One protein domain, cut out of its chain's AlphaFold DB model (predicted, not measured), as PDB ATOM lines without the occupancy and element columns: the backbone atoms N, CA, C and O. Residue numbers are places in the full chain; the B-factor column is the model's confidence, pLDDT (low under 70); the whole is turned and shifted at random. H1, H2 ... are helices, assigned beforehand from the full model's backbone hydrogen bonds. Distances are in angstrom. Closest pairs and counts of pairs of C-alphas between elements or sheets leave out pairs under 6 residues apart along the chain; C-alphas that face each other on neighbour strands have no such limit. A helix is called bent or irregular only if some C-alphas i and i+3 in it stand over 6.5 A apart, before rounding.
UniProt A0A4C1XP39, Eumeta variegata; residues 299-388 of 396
ATOM      1  N   LYS A 299      59.942  88.326  59.110       53.44
ATOM      2  CA  LYS A 299      59.477  87.464  60.225       53.44
ATOM      3  C   LYS A 299      58.816  88.254  61.370       53.44
ATOM      4  O   LYS A 299      57.703  87.925  61.765       53.44
ATOM      5  N   THR A 300      59.467  89.313  61.850       62.12
ATOM      6  CA  THR A 300      58.965  90.198  62.922       62.12
ATOM      7  C   THR A 300      57.756  91.038  62.502       62.12
ATOM      8  O   THR A 300      56.869  91.287  63.315       62.12
ATOM      9  N   GLU A 301      57.665  91.426  61.230       68.88
ATOM     10  CA  GLU A 301      56.529  92.190  60.697       68.88
ATOM     11  C   GLU A 301      55.295  91.312  60.462       68.88
ATOM     12  O   GLU A 301      54.176  91.727  60.763       68.88
ATOM     13  N   VAL A 302      55.490  90.063  60.023       73.00
ATOM     14  CA  VAL A 302      54.443  89.030  60.008       73.00
ATOM     15  C   VAL A 302      53.884  88.834  61.417       73.00
ATOM     16  O   VAL A 302      52.668  88.814  61.583       73.00
ATOM     17  N   ASP A 303      54.735  88.742  62.444       78.88
ATOM     18  CA  ASP A 303      54.289  88.683  63.843       78.88
ATOM     19  C   ASP A 303      53.511  89.942  64.266       78.88
ATOM     20  O   ASP A 303      52.412  89.834  64.819       78.88
ATOM     21  N   ARG A 304      54.013  91.144  63.947       79.81
ATOM     22  CA  ARG A 304      53.323  92.411  64.243       79.81
ATOM     23  C   ARG A 304      51.934  92.472  63.596       79.81
ATOM     24  O   ARG A 304      50.975  92.875  64.257       79.81
ATOM     25  N   ARG A 305      51.809  92.037  62.338       79.69
ATOM     26  CA  ARG A 305      50.560  92.042  61.557       79.69
ATOM     27  C   ARG A 305      49.585  90.949  61.963       79.69
ATOM     28  O   ARG A 305      48.400  91.240  62.081       79.69
ATOM     29  N   VAL A 306      50.056  89.747  62.291       85.50
ATOM     30  CA  VAL A 306      49.234  88.709  62.939       85.50
ATOM     31  C   VAL A 306      48.630  89.254  64.241       85.50
ATOM     32  O   VAL A 306      47.422  89.155  64.448       85.50
ATOM     33  N   ASN A 307      49.433  89.926  65.072       84.62
ATOM     34  CA  ASN A 307      48.972  90.539  66.323       84.62
ATOM     35  C   ASN A 307      48.075  91.778  66.125       84.62
ATOM     36  O   ASN A 307      47.334  92.151  67.036       84.62
ATOM     37  N   LEU A 308      48.129  92.447  64.970       80.44
ATOM     38  CA  LEU A 308      47.238  93.561  64.627       80.44
ATOM     39  C   LEU A 308      45.901  93.056  64.060       80.44
ATOM     40  O   LEU A 308      44.845  93.497  64.507       80.44
ATOM     41  N   ALA A 309      45.938  92.070  63.161       84.94
ATOM     42  CA  ALA A 309      44.753  91.423  62.604       84.94
ATOM     43  C   ALA A 309      43.929  90.714  63.692       84.94
ATOM     44  O   ALA A 309      42.705  90.820  63.691       84.94
ATOM     45  N   TRP A 310      44.573  90.079  64.681       88.50
ATOM     46  CA  TRP A 310      43.869  89.550  65.856       88.50
ATOM     47  C   TRP A 310      43.223  90.639  66.716       88.50
ATOM     48  O   TRP A 310      42.097  90.445  67.169       88.50
ATOM     49  N   ARG A 311      43.876  91.791  66.923       82.69
ATOM     50  CA  ARG A 311      43.258  92.922  67.641       82.69
ATOM     51  C   ARG A 311      42.036  93.465  66.894       82.69
ATOM     52  O   ARG A 311      41.006  93.678  67.524       82.69
ATOM     53  N   ASN A 312      42.113  93.593  65.569       82.62
ATOM     54  CA  ASN A 312      40.982  93.995  64.725       82.62
ATOM     55  C   ASN A 312      39.828  92.963  64.794       82.62
ATOM     56  O   ASN A 312      38.685  93.316  65.080       82.62
ATOM     57  N   TYR A 313      40.141  91.664  64.678       87.94
ATOM     58  CA  TYR A 313      39.176  90.570  64.855       87.94
ATOM     59  C   TYR A 313      38.463  90.617  66.219       87.94
ATOM     60  O   TYR A 313      37.249  90.433  66.290       87.94
ATOM     61  N   TRP A 314      39.197  90.864  67.310       82.31
ATOM     62  CA  TRP A 314      38.615  90.921  68.655       82.31
ATOM     63  C   TRP A 314      37.854  92.220  68.950       82.31
ATOM     64  O   TRP A 314      36.919  92.178  69.747       82.31
ATOM     65  N   ALA A 315      38.170  93.333  68.282       79.00
ATOM     66  CA  ALA A 315      37.309  94.517  68.288       79.00
ATOM     67  C   ALA A 315      35.951  94.207  67.629       79.00
ATOM     68  O   ALA A 315      34.905  94.518  68.186       79.00
ATOM     69  N   GLN A 316      35.958  93.477  66.507       80.75
ATOM     70  CA  GLN A 316      34.752  93.054  65.778       80.75
ATOM     71  C   GLN A 316      34.145  91.723  66.282       80.75
ATOM     72  O   GLN A 316      33.355  91.082  65.580       80.75
ATOM     73  N   LYS A 317      34.485  91.288  67.508       82.31
ATOM     74  CA  LYS A 317      34.077  89.985  68.078       82.31
ATOM     75  C   LYS A 317      32.559  89.771  68.073       82.31
ATOM     76  O   LYS A 317      32.111  88.638  67.918       82.31
ATOM     77  N   GLU A 318      31.784  90.836  68.256       77.50
ATOM     78  CA  GLU A 318      30.331  90.776  68.449       77.50
ATOM     79  C   GLU A 318      29.630  90.438  67.136       77.50
ATOM     80  O   GLU A 318      28.810  89.524  67.098       77.50
ATOM     81  N   ILE A 319      30.063  91.042  66.026       78.75
ATOM     82  CA  ILE A 319      29.536  90.716  64.698       78.75
ATOM     83  C   ILE A 319      30.085  89.368  64.209       78.75
ATOM     84  O   ILE A 319      29.340  88.549  63.677       78.75
ATOM     85  N   LEU A 320      31.376  89.085  64.416       81.81
ATOM     86  CA  LEU A 320      32.019  87.874  63.883       81.81
ATOM     87  C   LEU A 320      31.628  86.592  64.639       81.81
ATOM     88  O   LEU A 320      31.500  85.529  64.022       81.81
ATOM     89  N   LYS A 321      31.387  86.671  65.954       80.81
ATOM     90  CA  LYS A 321      31.036  85.517  66.807       80.81
ATOM     91  C   LYS A 321      29.559  85.493  67.231       80.81
ATOM     92  O   LYS A 321      29.076  84.421  67.604       80.81
ATOM     93  N   GLY A 322      28.844  86.616  67.132       77.12
ATOM     94  CA  GLY A 322      27.385  86.694  67.271       77.12
ATOM     95  C   GLY A 322      26.637  86.034  66.110       77.12
ATOM     96  O   GLY A 322      27.251  85.439  65.216       77.12
ATOM     97  N   ASP A 323      25.308  86.114  66.124       79.56
ATOM     98  CA  ASP A 323      24.439  85.348  65.218       79.56
ATOM     99  C   ASP A 323      24.084  86.097  63.921       79.56
ATOM    100  O   ASP A 323      22.933  86.253  63.528       79.56
ATOM    101  N   TYR A 324      25.121  86.610  63.255       83.69
ATOM    102  CA  TYR A 324      25.006  87.317  61.979       83.69
ATOM    103  C   TYR A 324      25.240  86.388  60.784       83.69
ATOM    104  O   TYR A 324      26.012  85.425  60.857       83.69
ATOM    105  N   SER A 325      24.629  86.717  59.642       83.69
ATOM    106  CA  SER A 325      24.777  85.935  58.411       83.69
ATOM    107  C   SER A 325      26.240  85.838  57.953       83.69
ATOM    108  O   SER A 325      27.021  86.789  58.060       83.69
ATOM    109  N   LEU A 326      26.615  84.693  57.371       82.38
ATOM    110  CA  LEU A 326      27.974  84.473  56.857       82.38
ATOM    111  C   LEU A 326      28.373  85.504  55.785       82.38
ATOM    112  O   LEU A 326      29.549  85.844  55.690       82.38
ATOM    113  N   LYS A 327      27.408  86.066  55.039       79.19
ATOM    114  CA  LYS A 327      27.643  87.156  54.075       79.19
ATOM    115  C   LYS A 327      28.148  88.431  54.765       79.19
ATOM    116  O   LYS A 327      29.108  89.025  54.288       79.19
ATOM    117  N   MET A 328      27.559  88.816  55.901       75.25
ATOM    118  CA  MET A 328      27.993  89.987  56.678       75.25
ATOM    119  C   MET A 328      29.389  89.773  57.280       75.25
ATOM    120  O   MET A 328      30.268  90.627  57.170       75.25
ATOM    121  N   LYS A 329      29.626  88.584  57.850       83.19
ATOM    122  CA  LYS A 329      30.931  88.207  58.417       83.19
ATOM    123  C   LYS A 329      32.034  88.140  57.353       83.19
ATOM    124  O   LYS A 329      33.159  88.550  57.629       83.19
ATOM    125  N   LYS A 330      31.708  87.676  56.138       81.81
ATOM    126  CA  LYS A 330      32.608  87.683  54.973       81.81
ATOM    127  C   LYS A 330      33.067  89.099  54.624       81.81
ATOM    128  O   LYS A 330      34.265  89.303  54.489       81.81
ATOM    129  N   ILE A 331      32.150  90.068  54.548       77.81
ATOM    130  CA  ILE A 331      32.482  91.467  54.213       77.81
ATOM    131  C   ILE A 331      33.498  92.046  55.212       77.81
ATOM    132  O   ILE A 331      34.539  92.541  54.801       77.81
ATOM    133  N   ILE A 332      33.259  91.918  56.522       78.94
ATOM    134  CA  ILE A 332      34.174  92.458  57.552       78.94
ATOM    135  C   ILE A 332      35.553  91.776  57.502       78.94
ATOM    136  O   ILE A 332      36.588  92.426  57.666       78.94
ATOM    137  N   MET A 333      35.590  90.465  57.250       82.69
ATOM    138  CA  MET A 333      36.851  89.741  57.099       82.69
ATOM    139  C   MET A 333      37.623  90.176  55.851       82.69
ATOM    140  O   MET A 333      38.786  90.553  55.976       82.69
ATOM    141  N   ASP A 334      36.991  90.154  54.676       81.19
ATOM    142  CA  ASP A 334      37.643  90.446  53.396       81.19
ATOM    143  C   ASP A 334      38.014  91.936  53.251       81.19
ATOM    144  O   ASP A 334      39.059  92.245  52.685       81.19
ATOM    145  N   SER A 335      37.207  92.864  53.782       76.88
ATOM    146  CA  SER A 335      37.425  94.315  53.636       76.88
ATOM    147  C   SER A 335      38.247  94.962  54.756       76.88
ATOM    148  O   SER A 335      38.800  96.037  54.538       76.88
ATOM    149  N   CYS A 336      38.347  94.358  55.948       77.44
ATOM    150  CA  CYS A 336      39.049  94.978  57.086       77.44
ATOM    151  C   CYS A 336      40.168  94.100  57.664       77.44
ATOM    152  O   CYS A 336      41.287  94.573  57.879       77.44
ATOM    153  N   ILE A 337      39.898  92.817  57.925       82.00
ATOM    154  CA  ILE A 337      40.815  91.964  58.701       82.00
ATOM    155  C   ILE A 337      41.886  91.315  57.816       82.00
ATOM    156  O   ILE A 337      43.056  91.312  58.201       82.00
ATOM    157  N   LEU A 338      41.534  90.831  56.619       81.88
ATOM    158  CA  LEU A 338      42.518  90.322  55.660       81.88
ATOM    159  C   LEU A 338      43.473  91.429  55.175       81.88
ATOM    160  O   LEU A 338      44.674  91.207  55.290       81.88
ATOM    161  N   PRO A 339      43.029  92.648  54.796       80.12
ATOM    162  CA  PRO A 339      43.945  93.748  54.483       80.12
ATOM    163  C   PRO A 339      44.870  94.122  55.650       80.12
ATOM    164  O   PRO A 339      46.056  94.355  55.436       80.12
ATOM    165  N   THR A 340      44.392  94.079  56.904       79.00
ATOM    166  CA  THR A 340      45.262  94.273  58.087       79.00
ATOM    167  C   THR A 340      46.413  93.247  58.132       79.00
ATOM    168  O   THR A 340      47.520  93.559  58.579       79.00
ATOM    169  N   LEU A 341      46.167  92.022  57.653       80.56
ATOM    170  CA  LEU A 341      47.133  90.925  57.606       80.56
ATOM    171  C   LEU A 341      48.041  90.959  56.357       80.56
ATOM    172  O   LEU A 341      49.200  90.562  56.468       80.56
ATOM    173  N   THR A 342      47.548  91.427  55.199       74.31
ATOM    174  CA  THR A 342      48.204  91.271  53.877       74.31
ATOM    175  C   THR A 342      48.651  92.565  53.186       74.31
ATOM    176  O   THR A 342      49.432  92.493  52.237       74.31
ATOM    177  N   TYR A 343      48.212  93.748  53.626       65.12
ATOM    178  CA  TYR A 343      48.620  95.034  53.036       65.12
ATOM    179  C   TYR A 343      50.151  95.173  53.010       65.12
ATOM    180  O   TYR A 343      50.801  94.843  53.995       65.12
ATOM    181  N   SER A 344      50.751  95.665  51.926       53.62
ATOM    182  CA  SER A 344      52.220  95.739  51.768       53.62
ATOM    183  C   SER A 344      52.970  94.392  51.811       53.62
ATOM    184  O   SER A 344      54.193  94.399  51.923       53.62
ATOM    185  N   SER A 345      52.292  93.238  51.732       61.62
ATOM    186  CA  SER A 345      52.980  91.938  51.601       61.62
ATOM    187  C   SER A 345      53.402  91.624  50.161       61.62
ATOM    188  O   SER A 345      54.172  90.696  49.935       61.62
ATOM    189  N   GLN A 346      52.970  92.436  49.190       58.84
ATOM    190  CA  GLN A 346      53.378  92.369  47.783       58.84
ATOM    191  C   GLN A 346      54.906  92.459  47.604       58.84
ATOM    192  O   GLN A 346      55.448  91.851  46.688       58.84
ATOM    193  N   THR A 347      55.609  93.163  48.498       51.22
ATOM    194  CA  THR A 347      57.071  93.358  48.467       51.22
ATOM    195  C   THR A 347      57.848  92.361  49.344       51.22
ATOM    196  O   THR A 347      59.000  92.608  49.694       51.22
ATOM    197  N   TRP A 348      57.236  91.246  49.763       63.41
ATOM    198  CA  TRP A 348      57.874  90.273  50.659       63.41
ATOM    199  C   TRP A 348      58.461  89.059  49.933       63.41
ATOM    200  O   TRP A 348      57.784  88.370  49.172       63.41
ATOM    201  N   ILE A 349      59.683  88.682  50.318       62.97
ATOM    202  CA  ILE A 349      60.279  87.385  49.969       62.97
ATOM    203  C   ILE A 349      59.544  86.275  50.748       62.97
ATOM    204  O   ILE A 349      59.877  85.940  51.891       62.97
ATOM    205  N   PHE A 350      58.494  85.713  50.144       65.56
ATOM    206  CA  PHE A 350      57.620  84.720  50.776       65.56
ATOM    207  C   PHE A 350      58.271  83.333  50.934       65.56
ATOM    208  O   PHE A 350      57.981  82.393  50.187       65.56
ATOM    209  N   THR A 351      59.072  83.155  51.985       72.06
ATOM    210  CA  THR A 351      59.491  81.816  52.434       72.06
ATOM    211  C   THR A 351      58.285  80.954  52.848       72.06
ATOM    212  O   THR A 351      57.263  81.463  53.321       72.06
ATOM    213  N   ASN A 352      58.406  79.625  52.740       74.25
ATOM    214  CA  ASN A 352      57.344  78.687  53.142       74.25
ATOM    215  C   ASN A 352      56.906  78.876  54.608       74.25
ATOM    216  O   ASN A 352      55.720  78.766  54.922       74.25
ATOM    217  N   THR A 353      57.834  79.246  55.495       73.94
ATOM    218  CA  THR A 353      57.560  79.590  56.900       73.94
ATOM    219  C   THR A 353      56.597  80.776  57.031       73.94
ATOM    220  O   THR A 353      55.685  80.734  57.855       73.94
ATOM    221  N   ILE A 354      56.752  81.811  56.196       73.38
ATOM    222  CA  ILE A 354      55.868  82.986  56.171       73.38
ATOM    223  C   ILE A 354      54.492  82.606  55.613       73.38
ATOM    224  O   ILE A 354      53.479  82.873  56.265       73.38
ATOM    225  N   LYS A 355      54.446  81.907  54.465       76.69
ATOM    226  CA  LYS A 355      53.190  81.440  53.842       76.69
ATOM    227  C   LYS A 355      52.358  80.601  54.824       76.69
ATOM    228  O   LYS A 355      51.168  80.857  55.014       76.69
ATOM    229  N   ASN A 356      52.996  79.662  55.526       82.25
ATOM    230  CA  ASN A 356      52.343  78.824  56.535       82.25
ATOM    231  C   ASN A 356      51.835  79.625  57.746       82.25
ATOM    232  O   ASN A 356      50.781  79.295  58.293       82.25
ATOM    233  N   LYS A 357      52.541  80.686  58.159       83.44
ATOM    234  CA  LYS A 357      52.174  81.517  59.316       83.44
ATOM    235  C   LYS A 357      50.943  82.388  59.045       83.44
ATOM    236  O   LYS A 357      50.015  82.387  59.854       83.44
ATOM    237  N   ILE A 358      50.887  83.038  57.880       84.69
ATOM    238  CA  ILE A 358      49.722  83.821  57.423       84.69
ATOM    239  C   ILE A 358      48.494  82.908  57.287       84.69
ATOM    240  O   ILE A 358      47.456  83.166  57.896       84.69
ATOM    241  N   ARG A 359      48.637  81.778  56.580       84.56
ATOM    242  CA  ARG A 359      47.564  80.786  56.391       84.56
ATOM    243  C   ARG A 359      47.051  80.204  57.716       84.56
ATOM    244  O   ARG A 359      45.848  80.021  57.884       84.56
ATOM    245  N   SER A 360      47.938  79.956  58.684       86.56
ATOM    246  CA  SER A 360      47.549  79.485  60.024       86.56
ATOM    247  C   SER A 360      46.773  80.536  60.822       86.56
ATOM    248  O   SER A 360      45.848  80.175  61.549       86.56
ATOM    249  N   CYS A 361      47.114  81.821  60.671       88.12
ATOM    250  CA  CYS A 361      46.362  82.932  61.256       88.12
ATOM    251  C   CYS A 361      44.943  83.005  60.667       88.12
ATOM    252  O   CYS A 361      43.967  82.947  61.417       88.12
ATOM    253  N   GLN A 362      44.824  83.009  59.332       89.44
ATOM    254  CA  GLN A 362      43.528  83.046  58.648       89.44
ATOM    255  C   GLN A 362      42.635  81.862  59.055       89.44
ATOM    256  O   GLN A 362      41.532  82.074  59.558       89.44
ATOM    257  N   HIS A 363      43.115  80.618  58.941       88.19
ATOM    258  CA  HIS A 363      42.324  79.432  59.301       88.19
ATOM    259  C   HIS A 363      41.865  79.423  60.773       88.19
ATOM    260  O   HIS A 363      40.811  78.869  61.091       88.19
ATOM    261  N   ALA A 364      42.629  80.028  61.690       87.81
ATOM    262  CA  ALA A 364      42.225  80.154  63.089       87.81
ATOM    263  C   ALA A 364      41.072  81.161  63.279       87.81
ATOM    264  O   ALA A 364      40.167  80.901  64.075       87.81
ATOM    265  N   MET A 365      41.050  82.258  62.515       88.56
ATOM    266  CA  MET A 365      39.919  83.196  62.476       88.56
ATOM    267  C   MET A 365      38.673  82.551  61.849       88.56
ATOM    268  O   MET A 365      37.589  82.643  62.420       88.56
ATOM    269  N   GLU A 366      38.818  81.806  60.748       88.00
ATOM    270  CA  GLU A 366      37.699  81.102  60.096       88.00
ATOM    271  C   GLU A 366      37.018  80.081  61.021       88.00
ATOM    272  O   GLU A 366      35.789  80.016  61.100       88.00
ATOM    273  N   ARG A 367      37.805  79.319  61.792       88.00
ATOM    274  CA  ARG A 367      37.270  78.390  62.804       88.00
ATOM    275  C   ARG A 367      36.580  79.127  63.955       88.00
ATOM    276  O   ARG A 367      35.549  78.659  64.427       88.00
ATOM    277  N   SER A 368      37.095  80.291  64.359       87.25
ATOM    278  CA  SER A 368      36.491  81.154  65.388       87.25
ATOM    279  C   SER A 368      35.129  81.726  64.953       87.25
ATOM    280  O   SER A 368      34.214  81.788  65.775       87.25
ATOM    281  N   ILE A 369      34.962  82.055  63.664       86.12
ATOM    282  CA  ILE A 369      33.690  82.489  63.052       86.12
ATOM    283  C   ILE A 369      32.644  81.368  63.061       86.12
ATOM    284  O   ILE A 369      31.494  81.597  63.438       86.12
ATOM    285  N   LEU A 370      33.043  80.149  62.678       85.31
ATOM    286  CA  LEU A 370      32.169  78.968  62.662       85.31
ATOM    287  C   LEU A 370      32.014  78.293  64.042       85.31
ATOM    288  O   LEU A 370      31.393  77.237  64.131       85.31
ATOM    289  N   LYS A 371      32.583  78.872  65.111       83.75
ATOM    290  CA  LYS A 371      32.603  78.327  66.487       83.75
ATOM    291  C   LYS A 371      33.216  76.909  66.597       83.75
ATOM    292  O   LYS A 371      32.970  76.200  67.569       83.75
ATOM    293  N   LEU A 372      34.054  76.512  65.633       83.44
ATOM    294  CA  LEU A 372      34.673  75.184  65.538       83.44
ATOM    295  C   LEU A 372      35.947  75.078  66.385       83.44
ATOM    296  O   LEU A 372      36.869  75.890  66.272       83.44
ATOM    297  N   ARG A 373      36.058  74.007  67.170       74.69
ATOM    298  CA  ARG A 373      37.238  73.679  67.980       74.69
ATOM    299  C   ARG A 373      38.270  72.914  67.144       74.69
ATOM    300  O   ARG A 373      38.028  72.516  66.003       74.69
ATOM    301  N   ARG A 374      39.473  72.702  67.696       69.88
ATOM    302  CA  ARG A 374      40.516  71.877  67.046       69.88
ATOM    303  C   ARG A 374      40.192  70.378  67.073       69.88
ATOM    304  O   ARG A 374      40.513  69.687  66.112       69.88
ATOM    305  N   ILE A 375      39.522  69.915  68.130       74.69
ATOM    306  CA  ILE A 375      39.146  68.508  68.362       74.69
ATOM    307  C   ILE A 375      38.178  67.992  67.285       74.69
ATOM    308  O   ILE A 375      38.268  66.837  66.888       74.69
ATOM    309  N   ASP A 376      37.330  68.867  66.741       75.44
ATOM    310  CA  ASP A 376      36.261  68.529  65.790       75.44
ATOM    311  C   ASP A 376      36.767  68.056  64.398       75.44
ATOM    312  O   ASP A 376      35.961  67.842  63.500       75.44
ATOM    313  N   LYS A 377      38.093  67.935  64.189       75.81
ATOM    314  CA  LYS A 377      38.814  67.356  63.021       75.81
ATOM    315  C   LYS A 377      38.454  67.836  61.595       75.81
ATOM    316  O   LYS A 377      39.126  67.425  60.653       75.81
ATOM    317  N   ASN A 378      37.505  68.759  61.427       78.81
ATOM    318  CA  ASN A 378      37.124  69.373  60.147       78.81
ATOM    319  C   ASN A 378      38.337  69.879  59.340       78.81
ATOM    320  O   ASN A 378      39.213  70.561  59.895       78.81
ATOM    321  N   ARG A 379      38.367  69.583  58.030       79.12
ATOM    322  CA  ARG A 379      39.447  70.016  57.128       79.12
ATOM    323  C   ARG A 379      39.297  71.502  56.800       79.12
ATOM    324  O   ARG A 379      38.192  72.036  56.722       79.12
ATOM    325  N   ASN A 380      40.422  72.179  56.563       79.62
ATOM    326  CA  ASN A 380      40.420  73.612  56.242       79.62
ATOM    327  C   ASN A 380      39.739  73.908  54.887       79.62
ATOM    328  O   ASN A 380      39.136  74.965  54.737       79.62
ATOM    329  N   THR A 381      39.757  72.956  53.946       77.94
ATOM    330  CA  THR A 381      38.977  72.982  52.693       77.94
ATOM    331  C   THR A 381      37.482  73.139  52.953       77.94
ATOM    332  O   THR A 381      36.821  73.992  52.372       77.94
ATOM    333  N   ASP A 382      36.954  72.346  53.879       79.62
ATOM    334  CA  ASP A 382      35.520  72.224  54.140       79.62
ATOM    335  C   ASP A 382      35.018  73.444  54.928       79.62
ATOM    336  O   ASP A 382      33.882  73.887  54.767       79.62
ATOM    337  N   ILE A 383      35.903  74.018  55.751       82.50
ATOM    338  CA  ILE A 383      35.733  75.319  56.403       82.50
ATOM    339  C   ILE A 383      35.687  76.431  55.347       82.50
ATOM    340  O   ILE A 383      34.703  77.167  55.306       82.50
ATOM    341  N   ARG A 384      36.679  76.511  54.448       82.00
ATOM    342  CA  ARG A 384      36.747  77.548  53.405       82.00
ATOM    343  C   ARG A 384      35.562  77.492  52.435       82.00
ATOM    344  O   ARG A 384      35.021  78.531  52.072       82.00
ATOM    345  N   ASN A 385      35.095  76.295  52.080       80.62
ATOM    346  CA  ASN A 385      33.903  76.106  51.246       80.62
ATOM    347  C   ASN A 385      32.614  76.617  51.922       80.62
ATOM    348  O   ASN A 385      31.694  77.063  51.232       80.62
ATOM    349  N   LYS A 386      32.550  76.593  53.263       79.06
ATOM    350  CA  LYS A 386      31.431  77.134  54.057       79.06
ATOM    351  C   LYS A 386      31.544  78.645  54.286       79.06
ATOM    352  O   LYS A 386      30.528  79.331  54.230       79.06
ATOM    353  N   THR A 387      32.745  79.176  54.530       78.56
ATOM    354  CA  THR A 387      32.963  80.622  54.751       78.56
ATOM    355  C   THR A 387      32.958  81.436  53.454       78.56
ATOM    356  O   THR A 387      32.547  82.595  53.465       78.56
ATOM    357  N   LYS A 388      33.411  80.841  52.340       80.88
ATOM    358  CA  LYS A 388      33.631  81.485  51.030       80.88
ATOM    359  C   LYS A 388      34.496  82.755  51.103       80.88
ATOM    360  O   LYS A 388      34.329  83.670  50.293       80.88
TER     361      LYS A 388
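What this domain is: This is residues 299 to 388 of the 396 residues of a protein of Eumeta variegata (UniProt A0A4C1XP39). Three long helices, H1, H3 and H4, make an up-and-down bundle, three helices side by side with each running against the one before it in the chain. The short H2 sits at the turn from H1 to H3, and H5 packs at a slant on H4 with the chain folded back through residues 370 to 379. The bundle is loosely closed between H3 and H4, where few C-alphas come near each other. The printed part has 90 residues with five named helices, H1 to H5 in order, and no named strand, and its class is all helix. It is compact, with a radius of gyration of the C-alphas of 13.3 A and spans of 38 by 27 by 19 A.

How they stand to each other: H1, residues 299 to 315, is followed after a tight link by H2, residues 317 to 321; the two are close but not clearly touching, with the C-alphas of Tyr 313 and Leu 320 closest at 7.7 A. H3, residues 326 to 342, touches H1 with residues 336 to 341 alone, closest at the C-alphas of Arg 305 and Leu 341, 5.3 A apart; they run opposite ways at a shallow tilt of 30 degrees. H3 has a kink of 36 degrees near residue 333 and is irregular, but only just: C-alphas 335 and 338 are 6.8 A apart. H4, residues 352 to 369, is the hub and touches the four other helices. It touches H1 closest at the C-alphas of Val 306 and Cys 361, 6.7 A, the same way at a shallow tilt of 8 degrees. H3 and H4 form a helical hairpin but only just touch, with 3 pairs of C-alphas within 8 A, the closest those of Leu 341 and Ile 358 at 7.6 A; they run opposite ways at a shallow tilt of 28 degrees. With residues 368 to 369 alone H4 only just touches H2, with 3 such pairs, the closest being the C-alphas of Lys 321 and Ile 369 at 5.5 A. H5, residues 380 to 387, touches residues 363 to 367 of H4 alone, closest at the C-alphas of His 363 and Asn 380, 6.8 A, at a steep tilt of 47 degrees. H5 is apart from H1 and H2. Every O i to N i+4 pair is within hydrogen-bond range in H1, H2, H4 and H5; in H3 it is 11 of 13.

Where its parts are: H1 begins at C-alpha 299, (59.477, 87.464, 60.225), and is 24.6 A long from first to last C-alpha. H3 is 21.5 A and H4 25.9 A long, H4 beginning at C-alpha 352, (57.344, 78.687, 53.142). H5 ends at C-alpha 387, (32.963, 80.622, 54.751).

The domain as a whole: The C-alphas of Asp 323 and Ile 349 are the two farthest apart, 39.0 A. The printed part has no cut, and no link is long. Mean pLDDT of the printed part is 78.5; residues 299 to 301, 343 to 350 and 374 are under 70.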